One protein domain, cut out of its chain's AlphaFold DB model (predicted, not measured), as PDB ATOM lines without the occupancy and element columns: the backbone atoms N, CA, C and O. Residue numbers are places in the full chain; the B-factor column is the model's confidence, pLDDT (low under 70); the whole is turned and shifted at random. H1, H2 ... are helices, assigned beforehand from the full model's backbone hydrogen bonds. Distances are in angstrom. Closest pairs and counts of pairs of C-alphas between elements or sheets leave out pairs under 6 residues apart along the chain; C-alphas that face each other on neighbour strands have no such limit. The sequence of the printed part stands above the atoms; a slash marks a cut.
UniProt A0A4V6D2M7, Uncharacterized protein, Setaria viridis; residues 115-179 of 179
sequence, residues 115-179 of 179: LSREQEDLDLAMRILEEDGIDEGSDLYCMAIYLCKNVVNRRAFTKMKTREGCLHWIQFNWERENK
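AT A GLANCE: This is residues 115 to 179 of the 179 residues of an uncharacterized protein of Setaria viridis (UniProt A0A4V6D2M7). H1 and H2 form a helical hairpin, short H3 packs on H1, and H4 crosses H2. The printed part has 65 residues, four named helices and no named strand, all helix; it is compact, with a radius of gyration of the C-alphas of 10.8 A, spanning 31 by 26 by 22 A.

HOW THE PARTS SIT: H1, residues 115 to 131, touches H2, residues 139 to 148, with residues 122 to 129 alone, opposite ways at a shallow tilt of 29 degrees; the closest C-alphas, Leu 122 and Cys 148, are 6.9 A apart. H3, residues 151 to 157, touches H1 at residues 118 to 125 alone, the closest C-alphas, Ala 125 and Phe 157, 6.9 A apart. H2 and H3 touch only at the corner. H4, residues 163 to 177, touches H2 at 72 degrees, only just about perpendicular; the closest C-alphas, Ala 144 and Ile 170, are 5.8 A apart. In H1 to H4 every O i to N i+4 pair is within hydrogen-bond range.

IN THESE COORDINATES: H1 runs 24.4 A from C-alpha 115 at (-10.030, 32.761, -19.253); H4 runs 21.2 A to C-alpha 177 at (9.898, 46.433, -21.821).

THE WHOLE: The printed part has no cut and no long link; residue 179 is under pLDDT 70.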
ATOM      1  N   LEU A 115      -9.674  31.601 -18.433       82.62
ATOM      2  CA  LEU A 115     -10.030  32.761 -19.253       82.62
ATOM      3  C   LEU A 115     -10.943  33.733 -18.496       82.62
ATOM      4  O   LEU A 115     -10.687  34.929 -18.521       82.62
ATOM      5  N   SER A 116     -11.949  33.230 -17.768       86.50
ATOM      6  CA  SER A 116     -12.842  34.086 -16.973       86.50
ATOM      7  C   SER A 116     -12.067  34.861 -15.910       86.50
ATOM      8  O   SER A 116     -12.208  36.070 -15.804       86.50
ATOM      9  N   ARG A 117     -11.164  34.187 -15.191       87.31
ATOM     10  CA  ARG A 117     -10.326  34.826 -14.175       87.31
ATOM     11  C   ARG A 117      -9.365  35.859 -14.769       87.31
ATOM     12  O   ARG A 117      -9.119  36.890 -14.159       87.31
ATOM     13  N   GLU A 118      -8.782  35.568 -15.929       87.06
ATOM     14  CA  GLU A 118      -7.896  36.512 -16.616       87.06
ATOM     15  C   GLU A 118      -8.645  37.767 -17.063       87.06
ATOM     16  O   GLU A 118      -8.102  38.863 -16.923       87.06
ATOM     17  N   GLN A 119      -9.888  37.608 -17.524       88.88
ATOM     18  CA  GLN A 119     -10.769  38.722 -17.862       88.88
ATOM     19  C   GLN A 119     -11.163  39.529 -16.618       88.88
ATOM     20  O   GLN A 119     -10.989  40.739 -16.612       88.88
ATOM     21  N   GLU A 120     -11.585  38.872 -15.533       91.69
ATOM     22  CA  GLU A 120     -11.939  39.528 -14.262       91.69
ATOM     23  C   GLU A 120     -10.787  40.380 -13.703       91.69
ATOM     24  O   GLU A 120     -10.994  41.499 -13.230       91.69
ATOM     25  N   ASP A 121      -9.556  39.861 -13.767       91.56
ATOM     26  CA  ASP A 121      -8.368  40.593 -13.333       91.56
ATOM     27  C   ASP A 121      -8.093  41.824 -14.237       91.56
ATOM     28  O   ASP A 121      -7.563  42.827 -13.757       91.56
ATOM     29  N   LEU A 122      -8.392  41.749 -15.545       92.50
ATOM     30  CA  LEU A 122      -8.235  42.874 -16.482       92.50
ATOM     31  C   LEU A 122      -9.307  43.933 -16.237       92.50
ATOM     32  O   LEU A 122      -8.991  45.118 -16.190       92.50
ATOM     33  N   ASP A 123     -10.540  43.502 -15.997       93.38
ATOM     34  CA  ASP A 123     -11.656  44.379 -15.648       93.38
ATOM     35  C   ASP A 123     -11.402  45.105 -14.320       93.38
ATOM     36  O   ASP A 123     -11.821  46.246 -14.127       93.38
ATOM     37  N   LEU A 124     -10.689  44.474 -13.382       94.69
ATOM     38  CA  LEU A 124     -10.225  45.146 -12.170       94.69
ATOM     39  C   LEU A 124      -9.136  46.187 -12.464       94.69
ATOM     40  O   LEU A 124      -9.180  47.275 -11.899       94.69
ATOM     41  N   ALA A 125      -8.180  45.884 -13.346       94.88
ATOM     42  CA  ALA A 125      -7.152  46.848 -13.738       94.88
ATOM     43  C   ALA A 125      -7.757  48.074 -14.444       94.88
ATOM     44  O   ALA A 125      -7.362  49.193 -14.138       94.88
ATOM     45  N   MET A 126      -8.740  47.873 -15.328       94.62
ATOM     46  CA  MET A 126      -9.466  48.965 -15.992       94.62
ATOM     47  C   MET A 126     -10.183  49.865 -14.981       94.62
ATOM     48  O   MET A 126     -10.043  51.081 -15.054       94.62
ATOM     49  N   ARG A 127     -10.852  49.277 -13.981       95.06
ATOM     50  CA  ARG A 127     -11.485  50.044 -12.897       95.06
ATOM     51  C   ARG A 127     -10.492  50.871 -12.088       95.06
ATOM     52  O   ARG A 127     -10.789  52.013 -11.775       95.06
ATOM     53  N   ILE A 128      -9.307  50.334 -11.789       95.62
ATOM     54  CA  ILE A 128      -8.259  51.096 -11.090       95.62
ATOM     55  C   ILE A 128      -7.825  52.312 -11.918       95.62
ATOM     56  O   ILE A 128      -7.654  53.390 -11.363       95.62
ATOM     57  N   LEU A 129      -7.674  52.162 -13.240       95.19
ATOM     58  CA  LEU A 129      -7.319  53.283 -14.119       95.19
ATOM     59  C   LEU A 129      -8.402  54.370 -14.116       95.19
ATOM     60  O   LEU A 129      -8.075  55.553 -14.035       95.19
ATOM     61  N   GLU A 130      -9.671  53.969 -14.168       95.00
ATOM     62  CA  GLU A 130     -10.809  54.888 -14.094       95.00
ATOM     63  C   GLU A 130     -10.866  55.611 -12.736       95.00
ATOM     64  O   GLU A 130     -10.981  56.835 -12.693       95.00
ATOM     65  N   GLU A 131     -10.700  54.880 -11.625       94.44
ATOM     66  CA  GLU A 131     -10.633  55.436 -10.263       94.44
ATOM     67  C   GLU A 131      -9.459  56.418 -10.090       94.44
ATOM     68  O   GLU A 131      -9.592  57.445  -9.419       94.44
ATOM     69  N   ASP A 132      -8.329  56.146 -10.745       94.31
ATOM     70  CA  ASP A 132      -7.151  57.015 -10.792       94.31
ATOM     71  C   ASP A 132      -7.323  58.226 -11.737       94.31
ATOM     72  O   ASP A 132      -6.433  59.084 -11.825       94.31
ATOM     73  N   GLY A 133      -8.461  58.330 -12.432       93.38
ATOM     74  CA  GLY A 133      -8.778  59.410 -13.367       93.38
ATOM     75  C   GLY A 133      -7.925  59.378 -14.634       93.38
ATOM     76  O   GLY A 133      -7.519  60.431 -15.128       93.38
ATOM     77  N   ILE A 134      -7.573  58.182 -15.107       94.19
ATOM     78  CA  ILE A 134      -6.841  57.971 -16.357       94.19
ATOM     79  C   ILE A 134      -7.864  57.738 -17.471       94.19
ATOM     80  O   ILE A 134      -8.535  56.710 -17.498       94.19
ATOM     81  N   ASP A 135      -7.947  58.686 -18.404       93.38
ATOM     82  CA  ASP A 135      -8.937  58.655 -19.482       93.38
ATOM     83  C   ASP A 135      -8.768  57.437 -20.402       93.38
ATOM     84  O   ASP A 135      -7.659  57.137 -20.874       93.38
ATOM     85  N   GLU A 136      -9.895  56.790 -20.716       88.00
ATOM     86  CA  GLU A 136      -9.983  55.731 -21.721       88.00
ATOM     87  C   GLU A 136      -9.619  56.303 -23.099       88.00
ATOM     88  O   GLU A 136     -10.370  57.065 -23.707       88.00
ATOM     89  N   GLY A 137      -8.421  55.966 -23.583       89.00
ATOM     90  CA  GLY A 137      -7.860  56.488 -24.836       89.00
ATOM     91  C   GLY A 137      -6.620  57.364 -24.660       89.00
ATOM     92  O   GLY A 137      -5.987  57.718 -25.653       89.00
ATOM     93  N   SER A 138      -6.231  57.677 -23.422       94.81
ATOM     94  CA  SER A 138      -4.915  58.258 -23.151       94.81
ATOM     95  C   SER A 138      -3.792  57.254 -23.437       94.81
ATOM     96  O   SER A 138      -3.962  56.040 -23.289       94.81
ATOM     97  N   ASP A 139      -2.601  57.757 -23.768       95.00
ATOM     98  CA  ASP A 139      -1.423  56.907 -23.963       95.00
ATOM     99  C   ASP A 139      -1.122  56.067 -22.713       95.00
ATOM    100  O   ASP A 139      -0.812  54.883 -22.820       95.00
ATOM    101  N   LEU A 140      -1.290  56.648 -21.517       94.75
ATOM    102  CA  LEU A 140      -1.119  55.944 -20.243       94.75
ATOM    103  C   LEU A 140      -2.099  54.780 -20.085       94.75
ATOM    104  O   LEU A 140      -1.692  53.705 -19.643       94.75
ATOM    105  N   TYR A 141      -3.360  54.968 -20.480       95.31
ATOM    106  CA  TYR A 141      -4.343  53.890 -20.501       95.31
ATOM    107  C   TYR A 141      -3.887  52.775 -21.447       95.31
ATOM    108  O   TYR A 141      -3.789  51.616 -21.044       95.31
ATOM    109  N   CYS A 142      -3.515  53.112 -22.684       94.62
ATOM    110  CA  CYS A 142      -3.044  52.130 -23.661       94.62
ATOM    111  C   CYS A 142      -1.798  51.365 -23.178       94.62
ATOM    112  O   CYS A 142      -1.739  50.140 -23.319       94.62
ATOM    113  N   MET A 143      -0.835  52.060 -22.567       95.19
ATOM    114  CA  MET A 143       0.351  51.454 -21.955       95.19
ATOM    115  C   MET A 143      -0.036  50.492 -20.827       95.19
ATOM    116  O   MET A 143       0.427  49.351 -20.804       95.19
ATOM    117  N   ALA A 144      -0.914  50.912 -19.914       95.44
ATOM    118  CA  ALA A 144      -1.357  50.089 -18.793       95.44
ATOM    119  C   ALA A 144      -2.068  48.813 -19.261       95.44
ATOM    120  O   ALA A 144      -1.750  47.720 -18.787       95.44
ATOM    121  N   ILE A 145      -2.980  48.925 -20.232       94.88
ATOM    122  CA  ILE A 145      -3.671  47.770 -20.819       94.88
ATOM    123  C   ILE A 145      -2.678  46.822 -21.487       94.88
ATOM    124  O   ILE A 145      -2.785  45.605 -21.316       94.88
ATOM    125  N   TYR A 146      -1.690  47.350 -22.215       93.94
ATOM    126  CA  TYR A 146      -0.652  46.532 -22.832       93.94
ATOM    127  C   TYR A 146       0.156  45.754 -21.785       93.94
ATOM    128  O   TYR A 146       0.262  44.531 -21.884       93.94
ATOM    129  N   LEU A 147       0.647  46.432 -20.745       94.44
ATOM    130  CA  LEU A 147       1.423  45.814 -19.665       94.44
ATOM    131  C   LEU A 147       0.607  44.762 -18.895       94.44
ATOM    132  O   LEU A 147       1.137  43.710 -18.527       94.44
ATOM    133  N   CYS A 148      -0.691  45.002 -18.689       94.44
ATOM    134  CA  CYS A 148      -1.608  44.091 -17.999       94.44
ATOM    135  C   CYS A 148      -2.009  42.850 -18.821       94.44
ATOM    136  O   CYS A 148      -2.613  41.923 -18.267       94.44
ATOM    137  N   LYS A 149      -1.623  42.746 -20.103       89.25
ATOM    138  CA  LYS A 149      -1.744  41.482 -20.860       89.25
ATOM    139  C   LYS A 149      -0.943  40.356 -20.206       89.25
ATOM    140  O   LYS A 149      -1.354  39.197 -20.244       89.25
ATOM    141  N   ASN A 150       0.176  40.685 -19.563       90.69
ATOM    142  CA  ASN A 150       0.953  39.725 -18.793       90.69
ATOM    143  C   ASN A 150       0.292  39.465 -17.423       90.69
ATOM    144  O   ASN A 150       0.068  40.378 -16.629       90.69
ATOM    145  N   VAL A 151       0.021  38.190 -17.114       90.25
ATOM    146  CA  VAL A 151      -0.636  37.761 -15.861       90.25
ATOM    147  C   VAL A 151       0.110  38.186 -14.593       90.25
ATOM    148  O   VAL A 151      -0.520  38.450 -13.568       90.25
ATOM    149  N   VAL A 152       1.441  38.254 -14.636       91.25
ATOM    150  CA  VAL A 152       2.262  38.664 -13.489       91.25
ATOM    151  C   VAL A 152       2.118  40.163 -13.261       91.25
ATOM    152  O   VAL A 152       1.831  40.588 -12.142       91.25
ATOM    153  N   ASN A 153       2.242  40.938 -14.336       93.62
ATOM    154  CA  ASN A 153       2.092  42.388 -14.323       93.62
ATOM    155  C   ASN A 153       0.709  42.791 -13.816       93.62
ATOM    156  O   ASN A 153       0.597  43.556 -12.865       93.62
ATOM    157  N   ARG A 154      -0.347  42.181 -14.358       94.19
ATOM    158  CA  ARG A 154      -1.727  42.447 -13.948       94.19
ATOM    159  C   ARG A 154      -1.987  42.138 -12.474       94.19
ATOM    160  O   ARG A 154      -2.641  42.908 -11.776       94.19
ATOM    161  N   ARG A 155      -1.437  41.034 -11.961       93.12
ATOM    162  CA  ARG A 155      -1.523  40.698 -10.529       93.12
ATOM    163  C   ARG A 155      -0.754  41.662  -9.633       93.12
ATOM    164  O   ARG A 155      -1.111  41.796  -8.467       93.12
ATOM    165  N   ALA A 156       0.334  42.248 -10.126       93.81
ATOM    166  CA  ALA A 156       1.068  43.271  -9.394       93.81
ATOM    167  C   ALA A 156       0.290  44.592  -9.404       93.81
ATOM    168  O   ALA A 156       0.069  45.170  -8.344       93.81
ATOM    169  N   PHE A 157      -0.200  45.001 -10.576       95.44
ATOM    170  CA  PHE A 157      -0.954  46.234 -10.776       95.44
ATOM    171  C   PHE A 157      -2.243  46.275  -9.947       95.44
ATOM    172  O   PHE A 157      -2.470  47.222  -9.211       95.44
ATOM    173  N   THR A 158      -3.031  45.195  -9.941       94.75
ATOM    174  CA  THR A 158      -4.281  45.104  -9.154       94.75
ATOM    175  C   THR A 158      -4.090  45.131  -7.632       94.75
ATOM    176  O   THR A 158      -5.062  45.221  -6.887       94.75
ATOM    177  N   LYS A 159      -2.849  45.044  -7.141       92.94
ATOM    178  CA  LYS A 159      -2.516  45.208  -5.717       92.94
ATOM    179  C   LYS A 159      -2.079  46.628  -5.362       92.94
ATOM    180  O   LYS A 159      -1.887  46.909  -4.175       92.94
ATOM    181  N   MET A 160      -1.875  47.484  -6.359       92.50
ATOM    182  CA  MET A 160      -1.555  48.889  -6.150       92.50
ATOM    183  C   MET A 160      -2.760  49.589  -5.521       92.50
ATOM    184  O   MET A 160      -3.905  49.208  -5.747       92.50
ATOM    185  N   LYS A 161      -2.488  50.566  -4.654       90.56
ATOM    186  CA  LYS A 161      -3.518  51.263  -3.864       90.56
ATOM    187  C   LYS A 161      -3.504  52.774  -4.047       90.56
ATOM    188  O   LYS A 161      -4.357  53.454  -3.491       90.56
ATOM    189  N   THR A 162      -2.479  53.295  -4.711       94.56
ATOM    190  CA  THR A 162      -2.257  54.730  -4.851       94.56
ATOM    191  C   THR A 162      -2.085  55.063  -6.316       94.56
ATOM    192  O   THR A 162      -1.350  54.375  -7.030       94.56
ATOM    193  N   ARG A 163      -2.703  56.167  -6.721       94.88
ATOM    194  CA  ARG A 163      -2.616  56.712  -8.071       94.88
ATOM    195  C   ARG A 163      -1.177  56.944  -8.508       94.88
ATOM    196  O   ARG A 163      -0.767  56.545  -9.594       94.88
ATOM    197  N   GLU A 164      -0.372  57.553  -7.643       94.94
ATOM    198  CA  GLU A 164       1.038  57.839  -7.918       94.94
ATOM    199  C   GLU A 164       1.832  56.543  -8.105       94.94
ATOM    200  O   GLU A 164       2.725  56.467  -8.946       94.94
ATOM    201  N   GLY A 165       1.474  55.506  -7.342       94.94
ATOM    202  CA  GLY A 165       2.055  54.178  -7.474       94.94
ATOM    203  C   GLY A 165       1.700  53.538  -8.813       94.94
ATOM    204  O   GLY A 165       2.592  53.017  -9.480       94.94
ATOM    205  N   CYS A 166       0.432  53.598  -9.222       95.31
ATOM    206  CA  CYS A 166      -0.028  53.098 -10.518       95.31
ATOM    207  C   CYS A 166       0.709  53.784 -11.675       95.31
ATOM    208  O   CYS A 166       1.280  53.103 -12.526       95.31
ATOM    209  N   LEU A 167       0.777  55.119 -11.667       95.75
ATOM    210  CA  LEU A 167       1.464  55.905 -12.697       95.75
ATOM    211  C   LEU A 167       2.957  55.572 -12.782       95.75
ATOM    212  O   LEU A 167       3.465  55.275 -13.866       95.75
ATOM    213  N   HIS A 168       3.649  55.559 -11.640       95.81
ATOM    214  CA  HIS A 168       5.063  55.193 -11.586       95.81
ATOM    215  C   HIS A 168       5.278  53.768 -12.102       95.81
ATOM    216  O   HIS A 168       6.207  53.513 -12.864       95.81
ATOM    217  N   TRP A 169       4.422  52.828 -11.699       96.31
ATOM    218  CA  TRP A 169       4.522  51.437 -12.121       96.31
ATOM    219  C   TRP A 169       4.364  51.294 -13.639       96.31
ATOM    220  O   TRP A 169       5.136  50.549 -14.248       96.31
ATOM    221  N   ILE A 170       3.418  52.018 -14.249       95.81
ATOM    222  CA  ILE A 170       3.204  52.010 -15.704       95.81
ATOM    223  C   ILE A 170       4.463  52.512 -16.410       95.81
ATOM    224  O   ILE A 170       5.003  51.796 -17.249       95.81
ATOM    225  N   GLN A 171       4.979  53.685 -16.029       95.06
ATOM    226  CA  GLN A 171       6.197  54.242 -16.631       95.06
ATOM    227  C   GLN A 171       7.403  53.313 -16.469       95.06
ATOM    228  O   GLN A 171       8.057  52.982 -17.455       95.06
ATOM    229  N   PHE A 172       7.663  52.834 -15.250       94.75
ATOM    230  CA  PHE A 172       8.809  51.974 -14.960       94.75
ATOM    231  C   PHE A 172       8.797  50.681 -15.786       94.75
ATOM    232  O   PHE A 172       9.823  50.282 -16.341       94.75
ATOM    233  N   ASN A 173       7.647  50.005 -15.878       94.25
ATOM    234  CA  ASN A 173       7.558  48.756 -16.636       94.25
ATOM    235  C   ASN A 173       7.542  49.004 -18.145       94.25
ATOM    236  O   ASN A 173       8.116  48.209 -18.884       94.25
ATOM    237  N   TRP A 174       6.957  50.114 -18.600       94.56
ATOM    238  CA  TRP A 174       6.985  50.497 -20.007       94.56
ATOM    239  C   TRP A 174       8.410  50.767 -20.497       94.56
ATOM    240  O   TRP A 174       8.827  50.226 -21.520       94.56
ATOM    241  N   GLU A 175       9.194  51.541 -19.744       92.38
ATOM    242  CA  GLU A 175      10.604  51.798 -20.061       92.38
ATOM    243  C   GLU A 175      11.453  50.525 -20.023       92.38
ATOM    244  O   GLU A 175      12.416  50.399 -20.775       92.38
ATOM    245  N   ARG A 176      11.105  49.577 -19.147       88.62
ATOM    246  CA  ARG A 176      11.800  48.295 -19.028       88.62
ATOM    247  C   ARG A 176      11.498  47.343 -20.186       88.62
ATOM    248  O   ARG A 176      12.401  46.619 -20.584       88.62
ATOM    249  N   GLU A 177      10.264  47.300 -20.687       83.88
ATOM    250  CA  GLU A 177       9.898  46.433 -21.821       83.88
ATOM    251  C   GLU A 177      10.374  46.977 -23.178       83.88
ATOM    252  O   GLU A 177      10.542  46.197 -24.110       83.88
ATOM    253  N   ASN A 178      10.619  48.288 -23.286       79.00
ATOM    254  CA  ASN A 178      11.061  48.947 -24.524       79.00
ATOM    255  C   ASN A 178      12.569  49.280 -24.554       79.00
ATOM    256  O   ASN A 178      13.008  50.073 -25.391       79.00
ATOM    257  N   LYS A 179      13.355  48.701 -23.641       63.97
ATOM    258  CA  LYS A 179      14.823  48.778 -23.605       63.97
ATOM    259  C   LYS A 179      15.444  47.488 -24.115       63.97
ATOM    260  O   LYS A 179      16.460  47.599 -24.835       63.97
TER     261      LYS A 179